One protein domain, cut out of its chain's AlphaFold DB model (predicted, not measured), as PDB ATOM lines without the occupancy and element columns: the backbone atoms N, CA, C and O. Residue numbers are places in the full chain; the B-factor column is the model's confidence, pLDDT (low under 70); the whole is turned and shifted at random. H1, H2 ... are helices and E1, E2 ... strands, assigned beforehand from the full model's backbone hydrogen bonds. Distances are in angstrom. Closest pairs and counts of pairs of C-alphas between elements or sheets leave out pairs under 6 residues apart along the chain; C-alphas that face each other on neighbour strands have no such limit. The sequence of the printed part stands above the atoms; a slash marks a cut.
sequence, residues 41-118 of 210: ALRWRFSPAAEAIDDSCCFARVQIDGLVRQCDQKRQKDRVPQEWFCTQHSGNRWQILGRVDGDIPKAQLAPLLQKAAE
ATOM      1  N   ALA A  41      -1.939  -8.601 -53.629       64.44
ATOM      2  CA  ALA A  41      -0.541  -8.899 -53.954       64.44
ATOM      3  C   ALA A  41       0.444  -7.910 -53.300       64.44
ATOM      4  O   ALA A  41       1.490  -8.323 -52.800       64.44
ATOM      5  N   LEU A  42       0.095  -6.619 -53.230       69.50
ATOM      6  CA  LEU A  42       0.960  -5.594 -52.635       69.50
ATOM      7  C   LEU A  42       1.056  -5.710 -51.109       69.50
ATOM      8  O   LEU A  42       2.151  -5.610 -50.559       69.50
ATOM      9  N   ARG A  43      -0.052  -5.991 -50.413       67.75
ATOM     10  CA  ARG A  43      -0.041  -6.180 -48.946       67.75
ATOM     11  C   ARG A  43       0.729  -7.431 -48.502       67.75
ATOM     12  O   ARG A  43       1.273  -7.454 -47.397       67.75
ATOM     13  N   TRP A  44       0.827  -8.454 -49.356       69.44
ATOM     14  CA  TRP A  44       1.649  -9.636 -49.075       69.44
ATOM     15  C   TRP A  44       3.151  -9.350 -49.181       69.44
ATOM     16  O   TRP A  44       3.927 -10.070 -48.570       69.44
ATOM     17  N   ARG A  45       3.585  -8.265 -49.843       76.44
ATOM     18  CA  ARG A  45       5.014  -7.875 -49.869       76.44
ATOM     19  C   ARG A  45       5.551  -7.486 -48.490       76.44
ATOM     20  O   ARG A  45       6.753  -7.550 -48.266       76.44
ATOM     21  N   PHE A  46       4.666  -7.082 -47.580       80.62
ATOM     22  CA  PHE A  46       5.003  -6.647 -46.222       80.62
ATOM     23  C   PHE A  46       4.534  -7.636 -45.152       80.62
ATOM     24  O   PHE A  46       4.502  -7.306 -43.969       80.62
ATOM     25  N   SER A  47       4.099  -8.827 -45.555       81.25
ATOM     26  CA  SER A  47       3.705  -9.893 -44.638       81.25
ATOM     27  C   SER A  47       4.617 -11.085 -44.907       81.25
ATOM     28  O   SER A  47       4.807 -11.413 -46.079       81.25
ATOM     29  N   PRO A  48       5.189 -11.736 -43.882       82.12
ATOM     30  CA  PRO A  48       5.870 -13.003 -44.110       82.12
ATOM     31  C   PRO A  48       4.907 -13.978 -44.801       82.12
ATOM     32  O   PRO A  48       3.690 -13.923 -44.590       82.12
ATOM     33  N   ALA A  49       5.444 -14.848 -45.660       83.31
ATOM     34  CA  ALA A  49       4.653 -15.935 -46.223       83.31
ATOM     35  C   ALA A  49       4.029 -16.740 -45.075       83.31
ATOM     36  O   ALA A  49       4.653 -16.889 -44.028       83.31
ATOM     37  N   ALA A  50       2.817 -17.268 -45.262       83.38
ATOM     38  CA  ALA A  50       2.127 -18.011 -44.203       83.38
ATOM     39  C   ALA A  50       2.960 -19.194 -43.667       83.38
ATOM     40  O   ALA A  50       2.874 -19.520 -42.493       83.38
ATOM     41  N   GLU A  51       3.800 -19.786 -44.518       86.62
ATOM     42  CA  GLU A  51       4.723 -20.880 -44.183       86.62
ATOM     43  C   GLU A  51       5.964 -20.419 -43.398       86.62
ATOM     44  O   GLU A  51       6.634 -21.232 -42.775       86.62
ATOM     45  N   ALA A  52       6.273 -19.119 -43.420       87.06
ATOM     46  CA  ALA A  52       7.413 -18.517 -42.728       87.06
ATOM     47  C   ALA A  52       7.040 -17.916 -41.359       87.06
ATOM     48  O   ALA A  52       7.878 -17.270 -40.732       87.06
ATOM     49  N   ILE A  53       5.787 -18.070 -40.917       92.38
ATOM     50  CA  ILE A  53       5.341 -17.624 -39.594       92.38
ATOM     51  C   ILE A  53       5.714 -18.705 -38.579       92.38
ATOM     52  O   ILE A  53       5.282 -19.847 -38.693       92.38
ATOM     53  N   ASP A  54       6.508 -18.332 -37.579       94.44
ATOM     54  CA  ASP A  54       6.886 -19.217 -36.480       94.44
ATOM     55  C   ASP A  54       5.905 -19.055 -35.312       94.44
ATOM     56  O   ASP A  54       5.865 -18.014 -34.648       94.44
ATOM     57  N   ASP A  55       5.136 -20.105 -35.022       92.56
ATOM     58  CA  ASP A  55       4.152 -20.130 -33.933       92.56
ATOM     59  C   ASP A  55       4.774 -19.981 -32.532       92.56
ATOM     60  O   ASP A  55       4.076 -19.662 -31.558       92.56
ATOM     61  N   SER A  56       6.083 -20.217 -32.402       92.88
ATOM     62  CA  SER A  56       6.826 -20.052 -31.151       92.88
ATOM     63  C   SER A  56       7.184 -18.587 -30.852       92.88
ATOM     64  O   SER A  56       7.440 -18.229 -29.691       92.88
ATOM     65  N   CYS A  57       7.133 -17.734 -31.876       95.38
ATOM     66  CA  CYS A  57       7.473 -16.322 -31.825       95.38
ATOM     67  C   CYS A  57       6.242 -15.423 -31.626       95.38
ATOM     68  O   CYS A  57       5.082 -15.832 -31.709       95.38
ATOM     69  N   CYS A  58       6.494 -14.152 -31.328       94.25
ATOM     70  CA  CYS A  58       5.463 -13.143 -31.144       94.25
ATOM     71  C   CYS A  58       4.797 -12.784 -32.481       94.25
ATOM     72  O   CYS A  58       5.461 -12.421 -33.445       94.25
ATOM     73  N   PHE A  59       3.463 -12.789 -32.522       93.81
ATOM     74  CA  PHE A  59       2.671 -12.489 -33.723       93.81
ATOM     75  C   PHE A  59       2.599 -10.991 -34.067       93.81
ATOM     76  O   PHE A  59       1.852 -10.601 -34.966       93.81
ATOM     77  N   ALA A  60       3.341 -10.125 -33.373       93.50
ATOM     78  CA  ALA A  60       3.413  -8.710 -33.722       93.50
ATOM     79  C   ALA A  60       4.270  -8.519 -34.978       93.50
ATOM     80  O   ALA A  60       5.347  -9.107 -35.104       93.50
ATOM     81  N   ARG A  61       3.811  -7.652 -35.885       93.12
ATOM     82  CA  ARG A  61       4.653  -7.137 -36.967       93.12
ATOM     83  C   ARG A  61       5.633  -6.117 -36.404       93.12
ATOM     84  O   ARG A  61       5.242  -5.236 -35.644       93.12
ATOM     85  N   VAL A  62       6.885  -6.206 -36.827       92.06
ATOM     86  CA  VAL A  62       7.929  -5.220 -36.530       92.06
ATOM     87  C   VAL A  62       8.557  -4.740 -37.830       92.06
ATOM     88  O   VAL A  62       8.691  -5.514 -38.778       92.06
ATOM     89  N   GLN A  63       8.932  -3.463 -37.884       88.31
ATOM     90  CA  GLN A  63       9.671  -2.900 -39.010       88.31
ATOM     91  C   GLN A  63      11.138  -2.750 -38.615       88.31
ATOM     92  O   GLN A  63      11.454  -1.992 -37.701       88.31
ATOM     93  N   ILE A  64      12.022  -3.480 -39.292       83.25
ATOM     94  CA  ILE A  64      13.467  -3.459 -39.053       83.25
ATOM     95  C   ILE A  64      14.138  -3.268 -40.410       83.25
ATOM     96  O   ILE A  64      13.859  -4.010 -41.348       83.25
ATOM     97  N   ASP A  65      14.937  -2.208 -40.536       80.94
ATOM     98  CA  ASP A  65      15.628  -1.829 -41.779       80.94
ATOM     99  C   ASP A  65      14.686  -1.671 -42.985       80.94
ATOM    100  O   ASP A  65      14.969  -2.077 -44.111       80.94
ATOM    101  N   GLY A  66      13.496  -1.116 -42.736       79.75
ATOM    102  CA  GLY A  66      12.477  -0.917 -43.767       79.75
ATOM    103  C   GLY A  66      11.725  -2.189 -44.178       79.75
ATOM    104  O   GLY A  66      10.745  -2.085 -44.912       79.75
ATOM    105  N   LEU A  67      12.110  -3.361 -43.669       81.62
ATOM    106  CA  LEU A  67      11.422  -4.628 -43.897       81.62
ATOM    107  C   LEU A  67      10.448  -4.921 -42.756       81.62
ATOM    108  O   LEU A  67      10.768  -4.747 -41.581       81.62
ATOM    109  N   VAL A  68       9.249  -5.382 -43.105       86.56
ATOM    110  CA  VAL A  68       8.257  -5.832 -42.124       86.56
ATOM    111  C   VAL A  68       8.453  -7.325 -41.889       86.56
ATOM    112  O   VAL A  68       8.412  -8.110 -42.834       86.56
ATOM    113  N   ARG A  69       8.665  -7.716 -40.632       91.31
ATOM    114  CA  ARG A  69       8.886  -9.107 -40.220       91.31
ATOM    115  C   ARG A  69       8.098  -9.458 -38.959       91.31
ATOM    116  O   ARG A  69       7.523  -8.582 -38.312       91.31
ATOM    117  N   GLN A  70       8.071 -10.743 -38.619       94.56
ATOM    118  CA  GLN A  70       7.579 -11.211 -37.325       94.56
ATOM    119  C   GLN A  70       8.551 -10.804 -36.210       94.56
ATOM    120  O   GLN A  70       9.768 -10.796 -36.407       94.56
ATOM    121  N   CYS A  71       8.022 -10.444 -35.043       94.69
ATOM    122  CA  CYS A  71       8.836 -10.230 -33.855       94.69
ATOM    123  C   CYS A  71       9.521 -11.544 -33.437       94.69
ATOM    124  O   CYS A  71       8.851 -12.541 -33.187       94.69
ATOM    125  N   ASP A  72      10.848 -11.517 -33.317       95.25
ATOM    126  CA  ASP A  72      11.697 -12.666 -32.959       95.25
ATOM    127  C   ASP A  72      11.647 -13.049 -31.468       95.25
ATOM    128  O   ASP A  72      12.256 -14.027 -31.035       95.25
ATOM    129  N   GLN A  73      10.923 -12.278 -30.657       95.06
ATOM    130  CA  GLN A  73      10.777 -12.553 -29.235       95.06
ATOM    131  C   GLN A  73       9.823 -13.722 -29.011       95.06
ATOM    132  O   GLN A  73       8.753 -13.794 -29.620       95.06
ATOM    133  N   LYS A  74      10.172 -14.599 -28.064       93.81
ATOM    134  CA  LYS A  74       9.318 -15.728 -27.679       93.81
ATOM    135  C   LYS A  74       7.948 -15.244 -27.209       93.81
ATOM    136  O   LYS A  74       7.831 -14.285 -26.439       93.81
ATOM    137  N   ARG A  75       6.912 -15.951 -27.652       92.62
ATOM    138  CA  ARG A  75       5.540 -15.773 -27.169       92.62
ATOM    139  C   ARG A  75       5.443 -16.115 -25.679       92.62
ATOM    140  O   ARG A  75       6.105 -17.046 -25.215       92.62
ATOM    141  N   GLN A  76       4.588 -15.414 -24.934       89.44
ATOM    142  CA  GLN A  76       4.267 -15.790 -23.554       89.44
ATOM    143  C   GLN A  76       3.398 -17.061 -23.576       89.44
ATOM    144  O   GLN A  76       2.242 -17.022 -23.980       89.44
ATOM    145  N   LYS A  77       3.967 -18.220 -23.217       79.69
ATOM    146  CA  LYS A  77       3.228 -19.501 -23.208       79.69
ATOM    147  C   LYS A  77       2.366 -19.683 -21.957       79.69
ATOM    148  O   LYS A  77       1.342 -20.351 -22.028       79.69
ATOM    149  N   ASP A  78       2.757 -19.050 -20.853       76.75
ATOM    150  CA  ASP A  78       2.214 -19.350 -19.520       76.75
ATOM    151  C   ASP A  78       1.095 -18.392 -19.079       76.75
ATOM    152  O   ASP A  78       0.527 -18.543 -17.999       76.75
ATOM    153  N   ARG A  79       0.771 -17.380 -19.895       60.56
ATOM    154  CA  ARG A  79      -0.214 -16.343 -19.568       60.56
ATOM    155  C   ARG A  79      -1.385 -16.378 -20.536       60.56
ATOM    156  O   ARG A  79      -1.423 -15.612 -21.481       60.56
ATOM    157  N   VAL A  80      -2.364 -17.231 -20.230       57.16
ATOM    158  CA  VAL A  80      -3.719 -17.223 -20.814       57.16
ATOM    159  C   VAL A  80      -3.753 -17.517 -22.339       57.16
ATOM    160  O   VAL A  80      -2.887 -17.090 -23.096       57.16
ATOM    161  N   PRO A  81      -4.777 -18.210 -22.874       54.62
ATOM    162  CA  PRO A  81      -4.872 -18.531 -24.311       54.62
ATOM    163  C   PRO A  81      -4.926 -17.337 -25.292       54.62
ATOM    164  O   PRO A  81      -5.090 -17.541 -26.492       54.62
ATOM    165  N   GLN A  82      -4.832 -16.093 -24.813       58.50
ATOM    166  CA  GLN A  82      -4.982 -14.875 -25.616       58.50
ATOM    167  C   GLN A  82      -3.682 -14.112 -25.894       58.50
ATOM    168  O   GLN A  82      -3.702 -13.184 -26.705       58.50
ATOM    169  N   GLU A  83      -2.543 -14.484 -25.305       74.81
ATOM    170  CA  GLU A  83      -1.309 -13.711 -25.484       74.81
ATOM    171  C   GLU A  83      -0.446 -14.276 -26.624       74.81
ATOM    172  O   GLU A  83       0.607 -14.879 -26.435       74.81
ATOM    173  N   TRP A  84      -0.870 -14.009 -27.863       89.75
ATOM    174  CA  TRP A  84      -0.101 -14.268 -29.096       89.75
ATOM    175  C   TRP A  84       1.187 -13.426 -29.217       89.75
ATOM    176  O   TRP A  84       1.851 -13.416 -30.253       89.75
ATOM    177  N   PHE A  85       1.553 -12.690 -28.168       91.44
ATOM    178  CA  PHE A  85       2.558 -11.638 -28.199       91.44
ATOM    179  C   PHE A  85       3.603 -11.812 -27.093       91.44
ATOM    180  O   PHE A  85       3.402 -12.544 -26.127       91.44
ATOM    181  N   CYS A  86       4.753 -11.157 -27.247       92.69
ATOM    182  CA  CYS A  86       5.741 -11.032 -26.180       92.69
ATOM    183  C   CYS A  86       5.379  -9.867 -25.245       92.69
ATOM    184  O   CYS A  86       4.564  -9.006 -25.585       92.69
ATOM    185  N   THR A  87       6.059  -9.772 -24.101       90.19
ATOM    186  CA  THR A  87       5.851  -8.711 -23.099       90.19
ATOM    187  C   THR A  87       5.986  -7.292 -23.665       90.19
ATOM    188  O   THR A  87       5.373  -6.359 -23.155       90.19
ATOM    189  N   GLN A  88       6.784  -7.099 -24.720       90.38
ATOM    190  CA  GLN A  88       6.958  -5.785 -25.354       90.38
ATOM    191  C   GLN A  88       5.744  -5.366 -26.192       90.38
ATOM    192  O   GLN A  88       5.483  -4.172 -26.337       90.38
ATOM    193  N   HIS A  89       4.997  -6.340 -26.713       90.94
ATOM    194  CA  HIS A  89       3.843  -6.131 -27.584       90.94
ATOM    195  C   HIS A  89       2.505  -6.447 -26.897       90.94
ATOM    196  O   HIS A  89       1.460  -6.427 -27.550       90.94
ATOM    197  N   SER A  90       2.513  -6.690 -25.584       84.56
ATOM    198  CA  SER A  90       1.299  -6.796 -24.775       84.56
ATOM    199  C   SER A  90       0.619  -5.426 -24.599       84.56
ATOM    200  O   SER A  90       1.226  -4.366 -24.803       84.56
ATOM    201  N   GLY A  91      -0.673  -5.431 -24.249       76.25
ATOM    202  CA  GLY A  91      -1.425  -4.207 -23.941       76.25
ATOM    203  C   GLY A  91      -1.601  -3.262 -25.136       76.25
ATOM    204  O   GLY A  91      -1.215  -2.101 -25.067       76.25
ATOM    205  N   ASN A  92      -2.165  -3.762 -26.240       80.31
ATOM    206  CA  ASN A  92      -2.520  -3.020 -27.465       80.31
ATOM    207  C   ASN A  92      -1.364  -2.487 -28.326       80.31
ATOM    208  O   ASN A  92      -1.610  -2.017 -29.433       80.31
ATOM    209  N   ARG A  93      -0.101  -2.618 -27.910       79.62
ATOM    210  CA  ARG A  93       1.049  -2.151 -28.709       79.62
ATOM    211  C   ARG A  93       1.166  -2.826 -30.078       79.62
ATOM    212  O   ARG A  93       1.591  -2.192 -31.040       79.62
ATOM    213  N   TRP A  94       0.717  -4.074 -30.198       78.94
ATOM    214  CA  TRP A  94       0.641  -4.779 -31.481       78.94
ATOM    215  C   TRP A  94      -0.338  -4.136 -32.480       78.94
ATOM    216  O   TRP A  94      -0.171  -4.319 -33.681       78.94
ATOM    217  N   GLN A  95      -1.338  -3.370 -32.023       81.69
ATOM    218  CA  GLN A  95      -2.341  -2.751 -32.903       81.69
ATOM    219  C   GLN A  95      -1.737  -1.685 -33.819       81.69
ATOM    220  O   GLN A  95      -2.311  -1.388 -34.863       81.69
ATOM    221  N   ILE A  96      -0.570  -1.141 -33.454       79.81
ATOM    222  CA  ILE A  96       0.104  -0.103 -34.232       79.81
ATOM    223  C   ILE A  96       0.465  -0.638 -35.613       79.81
ATOM    224  O   ILE A  96       0.137   0.016 -36.593       79.81
ATOM    225  N   LEU A  97       1.094  -1.816 -35.694       81.69
ATOM    226  CA  LEU A  97       1.539  -2.430 -36.955       81.69
ATOM    227  C   LEU A  97       0.670  -3.620 -37.391       81.69
ATOM    228  O   LEU A  97       0.737  -4.035 -38.546       81.69
ATOM    229  N   GLY A  98      -0.174  -4.137 -36.498       88.69
ATOM    230  CA  GLY A  98      -1.035  -5.290 -36.729       88.69
ATOM    231  C   GLY A  98      -0.355  -6.633 -36.445       88.69
ATOM    232  O   GLY A  98       0.829  -6.719 -36.102       88.69
ATOM    233  N   ARG A  99      -1.136  -7.709 -36.588       91.69
ATOM    234  CA  ARG A  99      -0.644  -9.088 -36.470       91.69
ATOM    235  C   ARG A  99      -0.057  -9.588 -37.783       91.69
ATOM    236  O   ARG A  99      -0.527  -9.192 -38.848       91.69
ATOM    237  N   VAL A 100       0.927 -10.483 -37.721       92.38
ATOM    238  CA  VAL A 100       1.579 -11.066 -38.912       92.38
ATOM    239  C   VAL A 100       0.623 -11.872 -39.795       92.38
ATOM    240  O   VAL A 100       0.774 -11.863 -41.011       92.38
ATOM    241  N   ASP A 101      -0.382 -12.500 -39.189       89.44
ATOM    242  CA  ASP A 101      -1.417 -13.313 -39.835       89.44
ATOM    243  C   ASP A 101      -2.662 -12.506 -40.246       89.44
ATOM    244  O   ASP A 101      -3.521 -13.009 -40.969       89.44
ATOM    245  N   GLY A 102      -2.763 -11.250 -39.800       87.81
ATOM    246  CA  GLY A 102      -3.873 -10.349 -40.098       87.81
ATOM    247  C   GLY A 102      -3.576  -9.367 -41.229       87.81
ATOM    248  O   GLY A 102      -2.434  -9.201 -41.664       87.81
ATOM    249  N   ASP A 103      -4.618  -8.671 -41.682       85.81
ATOM    250  CA  ASP A 103      -4.473  -7.566 -42.628       85.81
ATOM    251  C   ASP A 103      -3.689  -6.398 -42.000       85.81
ATOM    252  O   ASP A 103      -3.845  -6.072 -40.820       85.81
ATOM    253  N   ILE A 104      -2.855  -5.741 -42.811       86.44
ATOM    254  CA  ILE A 104      -2.128  -4.531 -42.404       86.44
ATOM    255  C   ILE A 104      -3.140  -3.385 -42.271       86.44
ATOM    256  O   ILE A 104      -3.851  -3.103 -43.243       86.44
ATOM    257  N   PRO A 105      -3.203  -2.683 -41.123       86.81
ATOM    258  CA  PRO A 105      -4.061  -1.514 -40.978       86.81
ATOM    259  C   PRO A 105      -3.783  -0.482 -42.078       86.81
ATOM    260  O   PRO A 105      -2.628  -0.134 -42.335       86.81
ATOM    261  N   LYS A 106      -4.837   0.056 -42.711       86.38
ATOM    262  CA  LYS A 106      -4.707   1.014 -43.830       86.38
ATOM    263  C   LYS A 106      -3.814   2.214 -43.492       86.38
ATOM    264  O   LYS A 106      -3.048   2.654 -44.342       86.38
ATOM    265  N   ALA A 107      -3.869   2.683 -42.243       87.00
ATOM    266  CA  ALA A 107      -3.047   3.786 -41.743       87.00
ATOM    267  C   ALA A 107      -1.532   3.509 -41.826       87.00
ATOM    268  O   ALA A 107      -0.758   4.438 -42.023       87.00
ATOM    269  N   GLN A 108      -1.110   2.244 -41.723       85.75
ATOM    270  CA  GLN A 108       0.300   1.844 -41.806       85.75
ATOM    271  C   GLN A 108       0.732   1.438 -43.211       85.75
ATOM    272  O   GLN A 108       1.917   1.476 -43.534       85.75
ATOM    273  N   LEU A 109      -0.210   1.041 -44.065       86.88
ATOM    274  CA  LEU A 109       0.130   0.594 -45.411       86.88
ATOM    275  C   LEU A 109       0.687   1.743 -46.266       86.88
ATOM    276  O   LEU A 109       1.644   1.536 -47.006       86.88
ATOM    277  N   ALA A 110       0.137   2.954 -46.133       87.69
ATOM    278  CA  ALA A 110       0.591   4.130 -46.878       87.69
ATOM    279  C   ALA A 110       2.081   4.476 -46.647       87.69
ATOM    280  O   ALA A 110       2.821   4.523 -47.631       87.69
ATOM    281  N   PRO A 111       2.576   4.644 -45.401       86.69
ATOM    282  CA  PRO A 111       3.995   4.929 -45.171       86.69
ATOM    283  C   PRO A 111       4.915   3.768 -45.577       86.69
ATOM    284  O   PRO A 111       6.045   4.005 -46.001       86.69
ATOM    285  N   LEU A 112       4.451   2.516 -45.493       85.25
ATOM    286  CA  LEU A 112       5.212   1.358 -45.980       85.25
ATOM    287  C   LEU A 112       5.364   1.370 -47.502       85.25
ATOM    288  O   LEU A 112       6.456   1.121 -48.010       85.25
ATOM    289  N   LEU A 113       4.290   1.688 -48.226       86.88
ATOM    290  CA  LEU A 113       4.323   1.820 -49.682       86.88
ATOM    291  C   LEU A 113       5.192   2.999 -50.120       86.88
ATOM    292  O   LEU A 113       5.954   2.846 -51.068       86.88
ATOM    293  N   GLN A 114       5.133   4.129 -49.411       87.88
ATOM    294  CA  GLN A 114       5.988   5.284 -49.684       87.88
ATOM    295  C   GLN A 114       7.473   4.923 -49.535       87.88
ATOM    296  O   GLN A 114       8.231   5.094 -50.483       87.88
ATOM    297  N   LYS A 115       7.869   4.313 -48.408       83.81
ATOM    298  CA  LYS A 115       9.253   3.850 -48.186       83.81
ATOM    299  C   LYS A 115       9.706   2.777 -49.178       83.81
ATOM    300  O   LYS A 115      10.886   2.673 -49.479       83.81
ATOM    301  N   ALA A 116       8.788   1.935 -49.652       81.31
ATOM    302  CA  ALA A 116       9.101   0.916 -50.652       81.31
ATOM    303  C   ALA A 116       9.220   1.484 -52.076       81.31
ATOM    304  O   ALA A 116       9.840   0.844 -52.924       81.31
ATOM    305  N   ALA A 117       8.590   2.633 -52.341       83.62
ATOM    306  CA  ALA A 117       8.635   3.335 -53.619       83.62
ATOM    307  C   ALA A 117       9.814   4.310 -53.721       83.62
ATOM    308  O   ALA A 117      10.243   4.605 -54.835       83.62
ATOM    309  N   GLU A 118      10.338   4.794 -52.589       82.81
ATOM    310  CA  GLU A 118      11.586   5.555 -52.560       82.81
ATOM    311  C   GLU A 118      12.678   4.725 -53.249       82.81
ATOM    312  O   GLU A 118      12.933   3.580 -52.845       82.81
TER     313      GLU A 118
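This is residues 41 to 118 of the 210 residues of the protein "Hypothetical protein" of Symbiodinium sp. KB8 (UniProt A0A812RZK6). A twisted two-strand hairpin, E1 and E2, forms the middle of an elongated model made largely of loops. H3 and the short H1 lie toward one end, the loop of residues 75 to 92 reaches the other, and H2 sits near E1. The printed part has 78 residues, in order H1, E1, E2, H2, H3, under half of them in named elements; the class is mixed, helices and strands. It is compact, radius of gyration of the C-alphas 12.6 A, spanning 42 by 25 by 20 A.

E1, residues 57 to 64, bends by 86 degrees at residue 60. E1 and E2, residues 67 to 74, form an antiparallel hairpin at 143 degrees, with N 62 and O 69 at 2.9 A, within hydrogen-bond range. The closest C-alphas of E1 and H2, residues 93 to 96, are those of Ala 60 and Trp 94, 5.3 A apart. H3, residues 106 to 117, is apart from both strands. H1, residues 41 to 44, and H3 are close but not clearly touching, the closest C-alphas those of Arg 43 and Leu 109, 7.6 A. H3 has 6 of 8 O i to N i+4 pairs within hydrogen-bond range; H1 and H2 are too short for such a pair.

H1 begins at C-alpha 41 (-0.541, -8.899, -53.954) and is 5.4 A long; H2 is 6.0 A. E1 measures 15.9 A, E2 19.8 A. H3, 16.7 A, ends at C-alpha 117 (8.635, 3.335, -53.619).

The C-alphas farthest apart, of Asp 78 and Glu 118, are 42.4 A apart. The printed part has no cut. The links H1 to E1 and E2 to H2 are long. Residues 41 to 44 and 79 to 82 have pLDDT under 70.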